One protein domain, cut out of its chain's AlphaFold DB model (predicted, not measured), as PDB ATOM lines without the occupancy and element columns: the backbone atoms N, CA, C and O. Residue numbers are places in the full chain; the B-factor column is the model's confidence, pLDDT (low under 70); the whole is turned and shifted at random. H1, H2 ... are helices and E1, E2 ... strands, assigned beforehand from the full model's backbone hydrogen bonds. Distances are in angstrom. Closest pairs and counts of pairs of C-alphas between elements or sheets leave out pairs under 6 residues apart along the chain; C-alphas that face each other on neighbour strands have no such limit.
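Overview. This is residues 28 to 88 of the 91 residues of an uncharacterized protein of Streptomyces yokosukanensis (UniProt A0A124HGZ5). A curled sheet of four strands has one helix, H1, packed along one face, making two layers, a helix layer on a sheet layer; a long loop, residues 66 to 80, swings out between E3 and E4. The printed part has 61 residues, in chain order E1, E2, H1, E3, E4; the sheet order is E1, E2, E4, E3, all antiparallel, and the class is mixed, helices and strands. It is compact, with a radius of gyration of the C-alphas of 11.2 A, and rounded, spanning 28 by 24 by 22 A.

Arrangement. Start with E1, residues 28 to 32, and E2, residues 37 to 42, a hairpin: N 30 and O 39 are 2.8 A apart. E4, residues 81 to 87, is staggered: its residues 81 to 84 pair with E2, with N 83 and O 40 at 2.8 A, and 85 to 87 with E3, residues 63 to 65, with N 86 and O 64 at 2.8 A. H1, residues 48 to 60, is on the strongly twisted sheet at a height of 8.7 A, along the strands, 3 degrees from E2 on the local plane. The closest C-alphas of H1 and E1 are those of Val 54 and Leu 29, 6.5 A apart. E2, H1 and E3 form a split strand-helix-strand unit, two strands running the same way with E4 between them, and its crossover is right-handed. Every O i to N i+4 pair in H1 is within hydrogen-bond range.

Along the chain. Find C-alpha 28 at (-7.704, 34.440, -77.789), where E1 begins its 12.9 A; E2 covers 15.9 A. From C-alpha 48 at (-7.019, 45.426, -84.298) H1 runs 18.3 A. E3 measures 7.0 A, and E4 runs 19.7 A to C-alpha 87 at (8.188, 34.075, -71.739).

Size, cuts and confidence. The C-alphas farthest apart, of Asp 34 and Asp 45, are 30.2 A apart. The printed part has no cut; the link from E3 to E4 is long, with 15 residues, and pLDDT is under 70 at residues 68 to 69.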
ATOM      1  N   ALA A  28      -7.825  35.166 -79.052       87.69
ATOM      2  CA  ALA A  28      -7.704  34.440 -77.789       87.69
ATOM      3  C   ALA A  28      -6.235  34.213 -77.410       87.69
ATOM      4  O   ALA A  28      -5.425  33.830 -78.247       87.69
ATOM      5  N   LEU A  29      -5.896  34.428 -76.134       88.81
ATOM      6  CA  LEU A  29      -4.582  34.119 -75.566       88.81
ATOM      7  C   LEU A  29      -4.624  32.768 -74.856       88.81
ATOM      8  O   LEU A  29      -5.321  32.613 -73.852       88.81
ATOM      9  N   HIS A  30      -3.820  31.836 -75.342       89.06
ATOM     10  CA  HIS A  30      -3.615  30.517 -74.770       89.06
ATOM     11  C   HIS A  30      -2.293  30.491 -74.001       89.06
ATOM     12  O   HIS A  30      -1.239  30.859 -74.526       89.06
ATOM     13  N   ILE A  31      -2.368  30.088 -72.732       88.44
ATOM     14  CA  ILE A  31      -1.212  29.942 -71.847       88.44
ATOM     15  C   ILE A  31      -1.294  28.572 -71.201       88.44
ATOM     16  O   ILE A  31      -2.100  28.367 -70.293       88.44
ATOM     17  N   ASP A  32      -0.446  27.664 -71.658       86.44
ATOM     18  CA  ASP A  32      -0.297  26.335 -71.092       86.44
ATOM     19  C   ASP A  32       1.103  26.197 -70.485       86.44
ATOM     20  O   ASP A  32       2.116  26.109 -71.182       86.44
ATOM     21  N   HIS A  33       1.162  26.246 -69.155       81.31
ATOM     22  CA  HIS A  33       2.419  26.127 -68.419       81.31
ATOM     23  C   HIS A  33       2.915  24.679 -68.306       81.31
ATOM     24  O   HIS A  33       4.114  24.482 -68.132       81.31
ATOM     25  N   ASP A  34       2.029  23.687 -68.407       85.75
ATOM     26  CA  ASP A  34       2.383  22.267 -68.296       85.75
ATOM     27  C   ASP A  34       3.096  21.780 -69.564       85.75
ATOM     28  O   ASP A  34       4.103  21.075 -69.498       85.75
ATOM     29  N   ASN A  35       2.609  22.207 -70.727       85.56
ATOM     30  CA  ASN A  35       3.117  21.834 -72.040       85.56
ATOM     31  C   ASN A  35       4.040  22.900 -72.659       85.56
ATOM     32  O   ASN A  35       4.470  22.744 -73.800       85.56
ATOM     33  N   PHE A  36       4.338  23.983 -71.927       81.75
ATOM     34  CA  PHE A  36       5.109  25.134 -72.420       81.75
ATOM     35  C   PHE A  36       4.571  25.684 -73.755       81.75
ATOM     36  O   PHE A  36       5.333  26.086 -74.638       81.75
ATOM     37  N   ASP A  37       3.246  25.701 -73.909       85.06
ATOM     38  CA  ASP A  37       2.572  26.149 -75.123       85.06
ATOM     39  C   ASP A  37       1.901  27.508 -74.875       85.06
ATOM     40  O   ASP A  37       0.884  27.629 -74.189       85.06
ATOM     41  N   PHE A  38       2.508  28.562 -75.421       88.94
ATOM     42  CA  PHE A  38       2.013  29.932 -75.320       88.94
ATOM     43  C   PHE A  38       1.748  30.464 -76.724       88.94
ATOM     44  O   PHE A  38       2.663  30.554 -77.547       88.94
ATOM     45  N   HIS A  39       0.503  30.820 -77.016       90.19
ATOM     46  CA  HIS A  39       0.139  31.348 -78.325       90.19
ATOM     47  C   HIS A  39      -1.103  32.230 -78.264       90.19
ATOM     48  O   HIS A  39      -1.910  32.165 -77.340       90.19
ATOM     49  N   ILE A  40      -1.256  33.067 -79.277       90.81
ATOM     50  CA  ILE A  40      -2.447  33.854 -79.551       90.81
ATOM     51  C   ILE A  40      -3.070  33.291 -80.816       90.81
ATOM     52  O   ILE A  40      -2.386  33.144 -81.823       90.81
ATOM     53  N   THR A  41      -4.362  33.015 -80.779       90.94
ATOM     54  CA  THR A  41      -5.136  32.638 -81.963       90.94
ATOM     55  C   THR A  41      -5.986  33.828 -82.369       90.94
ATOM     56  O   THR A  41      -6.701  34.377 -81.533       90.94
ATOM     57  N   ALA A  42      -5.900  34.248 -83.626       89.12
ATOM     58  CA  ALA A  42      -6.637  35.379 -84.174       89.12
ATOM     59  C   ALA A  42      -7.439  34.958 -85.409       89.12
ATOM     60  O   ALA A  42      -6.863  34.602 -86.431       89.12
ATOM     61  N   HIS A  43      -8.764  35.026 -85.319       88.94
ATOM     62  CA  HIS A  43      -9.682  34.786 -86.433       88.94
ATOM     63  C   HIS A  43      -9.588  35.898 -87.474       88.94
ATOM     64  O   HIS A  43      -9.456  37.041 -87.067       88.94
ATOM     65  N   PRO A  44      -9.769  35.640 -88.779       82.06
ATOM     66  CA  PRO A  44      -9.621  36.647 -89.837       82.06
ATOM     67  C   PRO A  44     -10.502  37.896 -89.656       82.06
ATOM     68  O   PRO A  44     -10.115  38.983 -90.078       82.06
ATOM     69  N   ASP A  45     -11.638  37.773 -88.969       83.50
ATOM     70  CA  ASP A  45     -12.551  38.878 -88.653       83.50
ATOM     71  C   ASP A  45     -12.186  39.648 -87.364       83.50
ATOM     72  O   ASP A  45     -13.005  40.393 -86.810       83.50
ATOM     73  N   TYR A  46     -10.969  39.470 -86.840       81.00
ATOM     74  CA  TYR A  46     -10.538  40.122 -85.608       81.00
ATOM     75  C   TYR A  46     -10.386  41.634 -85.745       81.00
ATOM     76  O   TYR A  46      -9.909  42.168 -86.749       81.00
ATOM     77  N   ARG A  47     -10.732  42.367 -84.681       83.50
ATOM     78  CA  ARG A  47     -10.467  43.806 -84.627       83.50
ATOM     79  C   ARG A  47      -9.054  44.057 -84.120       83.50
ATOM     80  O   ARG A  47      -8.644  43.522 -83.092       83.50
ATOM     81  N   ALA A  48      -8.346  44.993 -84.751       83.75
ATOM     82  CA  ALA A  48      -7.019  45.426 -84.298       83.75
ATOM     83  C   ALA A  48      -7.003  45.879 -82.820       83.75
ATOM     84  O   ALA A  48      -6.015  45.684 -82.114       83.75
ATOM     85  N   SER A  49      -8.111  46.447 -82.331       84.94
ATOM     86  CA  SER A  49      -8.278  46.816 -80.920       84.94
ATOM     87  C   SER A  49      -8.246  45.607 -79.981       84.94
ATOM     88  O   SER A  49      -7.629  45.689 -78.925       84.94
ATOM     89  N   GLU A  50      -8.872  44.490 -80.365       85.19
ATOM     90  CA  GLU A  50      -8.880  43.250 -79.577       85.19
ATOM     91  C   GLU A  50      -7.484  42.640 -79.539       85.19
ATOM     92  O   GLU A  50      -6.974  42.349 -78.461       85.19
ATOM     93  N   MET A  51      -6.816  42.565 -80.693       86.19
ATOM     94  CA  MET A  51      -5.421  42.127 -80.773       86.19
ATOM     95  C   MET A  51      -4.521  42.959 -79.859       86.19
ATOM     96  O   MET A  51      -3.745  42.413 -79.079       86.19
ATOM     97  N   ARG A  52      -4.659  44.289 -79.882       87.44
ATOM     98  CA  ARG A  52      -3.883  45.175 -79.005       87.44
ATOM     99  C   ARG A  52      -4.135  44.886 -77.524       87.44
ATOM    100  O   ARG A  52      -3.182  44.893 -76.745       87.44
ATOM    101  N   SER A  53      -5.384  44.641 -77.134       88.88
ATOM    102  CA  SER A  53      -5.736  44.267 -75.760       88.88
ATOM    103  C   SER A  53      -5.130  42.922 -75.361       88.88
ATOM    104  O   SER A  53      -4.573  42.811 -74.271       88.88
ATOM    105  N   VAL A  54      -5.177  41.925 -76.244       89.06
ATOM    106  CA  VAL A  54      -4.599  40.599 -75.991       89.06
ATOM    107  C   VAL A  54      -3.073  40.661 -75.895       89.06
ATOM    108  O   VAL A  54      -2.495  40.069 -74.987       89.06
ATOM    109  N   LEU A  55      -2.410  41.437 -76.755       87.88
ATOM    110  CA  LEU A  55      -0.961  41.653 -76.691       87.88
ATOM    111  C   LEU A  55      -0.538  42.389 -75.417       87.88
ATOM    112  O   LEU A  55       0.479  42.045 -74.816       87.88
ATOM    113  N   ALA A  56      -1.319  43.380 -74.978       88.88
ATOM    114  CA  ALA A  56      -1.078  44.051 -73.705       88.88
ATOM    115  C   ALA A  56      -1.198  43.070 -72.528       88.88
ATOM    116  O   ALA A  56      -0.320  43.047 -71.668       88.88
ATOM    117  N   LEU A  57      -2.222  42.208 -72.540       88.50
ATOM    118  CA  LEU A  57      -2.420  41.171 -71.528       88.50
ATOM    119  C   LEU A  57      -1.279  40.143 -71.523       88.50
ATOM    120  O   LEU A  57      -0.790  39.776 -70.456       88.50
ATOM    121  N   ALA A  58      -0.834  39.689 -72.697       87.50
ATOM    122  CA  ALA A  58       0.312  38.793 -72.826       87.50
ATOM    123  C   ALA A  58       1.568  39.434 -72.217       87.50
ATOM    124  O   ALA A  58       2.233  38.819 -71.384       87.50
ATOM    125  N   LYS A  59       1.822  40.710 -72.529       86.06
ATOM    126  CA  LYS A  59       2.949  41.469 -71.979       86.06
ATOM    127  C   LYS A  59       2.873  41.636 -70.460       86.06
ATOM    128  O   LYS A  59       3.891  41.479 -69.792       86.06
ATOM    129  N   GLU A  60       1.693  41.913 -69.904       87.31
ATOM    130  CA  GLU A  60       1.476  41.948 -68.447       87.31
ATOM    131  C   GLU A  60       1.773  40.602 -67.781       87.31
ATOM    132  O   GLU A  60       2.295  40.560 -66.671       87.31
ATOM    133  N   ARG A  61       1.503  39.497 -68.482       85.06
ATOM    134  CA  ARG A  61       1.840  38.137 -68.040       85.06
ATOM    135  C   ARG A  61       3.300  37.755 -68.294       85.06
ATOM    136  O   ARG A  61       3.678  36.613 -68.056       85.06
ATOM    137  N   GLY A  62       4.125  38.692 -68.763       86.62
ATOM    138  CA  GLY A  62       5.530  38.446 -69.067       86.62
ATOM    139  C   GLY A  62       5.732  37.569 -70.299       86.62
ATOM    140  O   GLY A  62       6.751  36.894 -70.380       86.62
ATOM    141  N   LEU A  63       4.786  37.563 -71.239       86.81
ATOM    142  CA  LEU A  63       4.885  36.904 -72.540       86.81
ATOM    143  C   LEU A  63       5.085  37.957 -73.639       86.81
ATOM    144  O   LEU A  63       4.470  39.023 -73.612       86.81
ATOM    145  N   THR A  64       5.924  37.660 -74.623       85.94
ATOM    146  CA  THR A  64       6.110  38.484 -75.825       85.94
ATOM    147  C   THR A  64       5.908  37.638 -77.068       85.94
ATOM    148  O   THR A  64       6.125  36.429 -77.030       85.94
ATOM    149  N   LEU A  65       5.500  38.271 -78.167       83.25
ATOM    150  CA  LEU A  65       5.525  37.623 -79.476       83.25
ATOM    151  C   LEU A  65       6.958  37.249 -79.836       83.25
ATOM    152  O   LEU A  65       7.893  37.988 -79.506       83.25
ATOM    153  N   PHE A  66       7.098  36.110 -80.508       80.06
ATOM    154  CA  PHE A  66       8.297  35.848 -81.290       80.06
ATOM    155  C   PHE A  66       8.427  36.919 -82.375       80.06
ATOM    156  O   PHE A  66       7.423  37.403 -82.902       80.06
ATOM    157  N   ASP A  67       9.664  37.321 -82.651       70.31
ATOM    158  CA  ASP A  67       9.940  38.186 -83.793       70.31
ATOM    159  C   ASP A  67       9.686  37.400 -85.087       70.31
ATOM    160  O   ASP A  67       9.757  36.166 -85.088       70.31
ATOM    161  N   GLU A  68       9.384  38.099 -86.178       64.94
ATOM    162  CA  GLU A  68       9.023  37.470 -87.459       64.94
ATOM    163  C   GLU A  68      10.176  36.603 -88.004       64.94
ATOM    164  O   GLU A  68       9.939  35.622 -88.701       64.94
ATOM    165  N   ASP A  69      11.416  36.916 -87.617       67.94
ATOM    166  CA  ASP A  69      12.624  36.142 -87.932       67.94
ATOM    167  C   ASP A  69      12.815  34.877 -87.069       67.94
ATOM    168  O   ASP A  69      13.569  33.980 -87.451       67.94
ATOM    169  N   ASP A  70      12.186  34.795 -85.893       71.69
ATOM    170  CA  ASP A  70      12.405  33.696 -84.940       71.69
ATOM    171  C   ASP A  70      11.340  32.602 -85.086       71.69
ATOM    172  O   ASP A  70      11.635  31.408 -84.971       71.69
ATOM    173  N   ARG A  71      10.090  32.993 -85.386       76.12
ATOM    174  CA  ARG A  71       9.007  32.037 -85.622       76.12
ATOM    175  C   ARG A  71       7.877  32.613 -86.471       76.12
ATOM    176  O   ARG A  71       7.171  33.523 -86.038       76.12
ATOM    177  N   ASP A  72       7.640  31.991 -87.622       78.88
ATOM    178  CA  ASP A  72       6.522  32.353 -88.489       78.88
ATOM    179  C   ASP A  72       5.154  32.088 -87.825       78.88
ATOM    180  O   ASP A  72       4.975  31.084 -87.120       78.88
ATOM    181  N   PRO A  73       4.158  32.960 -88.070       83.62
ATOM    182  CA  PRO A  73       2.776  32.690 -87.711       83.62
ATOM    183  C   PRO A  73       2.224  31.505 -88.505       83.62
ATOM    184  O   PRO A  73       2.438  31.372 -89.710       83.62
ATOM    185  N   GLU A  74       1.447  30.662 -87.836       88.06
ATOM    186  CA  GLU A  74       0.815  29.504 -88.460       88.06
ATOM    187  C   GLU A  74      -0.613  29.855 -88.884       88.06
ATOM    188  O   GLU A  74      -1.414  30.318 -88.074       88.06
ATOM    189  N   ILE A  75      -0.933  29.649 -90.160       88.69
ATOM    190  CA  ILE A  75      -2.286  29.852 -90.685       88.69
ATOM    191  C   ILE A  75      -3.041  28.525 -90.570       88.69
ATOM    192  O   ILE A  75      -2.623  27.515 -91.134       88.69
ATOM    193  N   LEU A  76      -4.145  28.542 -89.832       87.81
ATOM    194  CA  LEU A  76      -5.030  27.406 -89.599       87.81
ATOM    195  C   LEU A  76      -5.980  27.194 -90.792       87.81
ATOM    196  O   LEU A  76      -6.210  28.098 -91.598       87.81
ATOM    197  N   GLU A  77      -6.566  25.997 -90.894       86.12
ATOM    198  CA  GLU A  77      -7.475  25.634 -91.997       86.12
ATOM    199  C   GLU A  77      -8.737  26.511 -92.064       86.12
ATOM    200  O   GLU A  77      -9.291  26.716 -93.142       86.12
ATOM    201  N   ASP A  78      -9.179  27.062 -90.932       81.94
ATOM    202  CA  ASP A  78     -10.321  27.977 -90.845       81.94
ATOM    203  C   ASP A  78      -9.965  29.439 -91.191       81.94
ATOM    204  O   ASP A  78     -10.827  30.317 -91.166       81.94
ATOM    205  N   GLY A  79      -8.702  29.710 -91.537       83.38
ATOM    206  CA  GLY A  79      -8.190  31.045 -91.856       83.38
ATOM    207  C   GLY A  79      -7.741  31.853 -90.638       83.38
ATOM    208  O   GLY A  79      -7.270  32.980 -90.799       83.38
ATOM    209  N   SER A  80      -7.863  31.298 -89.431       87.88
ATOM    210  CA  SER A  80      -7.272  31.873 -88.225       87.88
ATOM    211  C   SER A  80      -5.748  31.836 -88.269       87.88
ATOM    212  O   SER A  80      -5.136  30.985 -88.908       87.88
ATOM    213  N   VAL A  81      -5.119  32.755 -87.548       88.94
ATOM    214  CA  VAL A  81      -3.667  32.865 -87.432       88.94
ATOM    215  C   VAL A  81      -3.252  32.572 -85.999       88.94
ATOM    216  O   VAL A  81      -3.735  33.204 -85.060       88.94
ATOM    217  N   ARG A  82      -2.327  31.633 -85.833       90.38
ATOM    218  CA  ARG A  82      -1.695  31.295 -84.564       90.38
ATOM    219  C   ARG A  82      -0.334  31.981 -84.475       90.38
ATOM    220  O   ARG A  82       0.605  31.664 -85.199       90.38
ATOM    221  N   LEU A  83      -0.251  32.938 -83.563       89.00
ATOM    222  CA  LEU A  83       0.933  33.713 -83.225       89.00
ATOM    223  C   LEU A  83       1.546  33.136 -81.959       89.00
ATOM    224  O   LEU A  83       0.941  33.171 -80.890       89.00
ATOM    225  N   TYR A  84       2.750  32.608 -82.050       88.25
ATOM    226  CA  TYR A  84       3.389  32.027 -80.884       88.25
ATOM    227  C   TYR A  84       4.009  33.091 -79.973       88.25
ATOM    228  O   TYR A  84       4.486  34.136 -80.420       88.25
ATOM    229  N   LEU A  85       4.030  32.794 -78.678       88.00
ATOM    230  CA  LEU A  85       4.579  33.652 -77.636       88.00
ATOM    231  C   LEU A  85       5.732  32.954 -76.912       88.00
ATOM    232  O   LEU A  85       5.747  31.731 -76.773       88.00
ATOM    233  N   MET A  86       6.653  33.748 -76.375       86.56
ATOM    234  CA  MET A  86       7.697  33.294 -75.461       86.56
ATOM    235  C   MET A  86       7.652  34.049 -74.130       86.56
ATOM    236  O   MET A  86       7.333  35.243 -74.104       86.56
ATOM    237  N   PRO A  87       7.998  33.395 -73.011       85.62
ATOM    238  CA  PRO A  87       8.188  34.075 -71.739       85.62
ATOM    239  C   PRO A  87       9.411  35.000 -71.787       85.62
ATOM    240  O   PRO A  87      10.526  34.587 -72.086       85.62
ATOM    241  N   VAL A  88       9.192  36.270 -71.453       78.12
ATOM    242  CA  VAL A  88      10.218  37.320 -71.319       78.12
ATOM    243  C   VAL A  88      10.969  37.188 -69.992       78.12
ATOM    244  O   VAL A  88      12.075  37.704 -69.826       78.12
TER     245      VAL A  88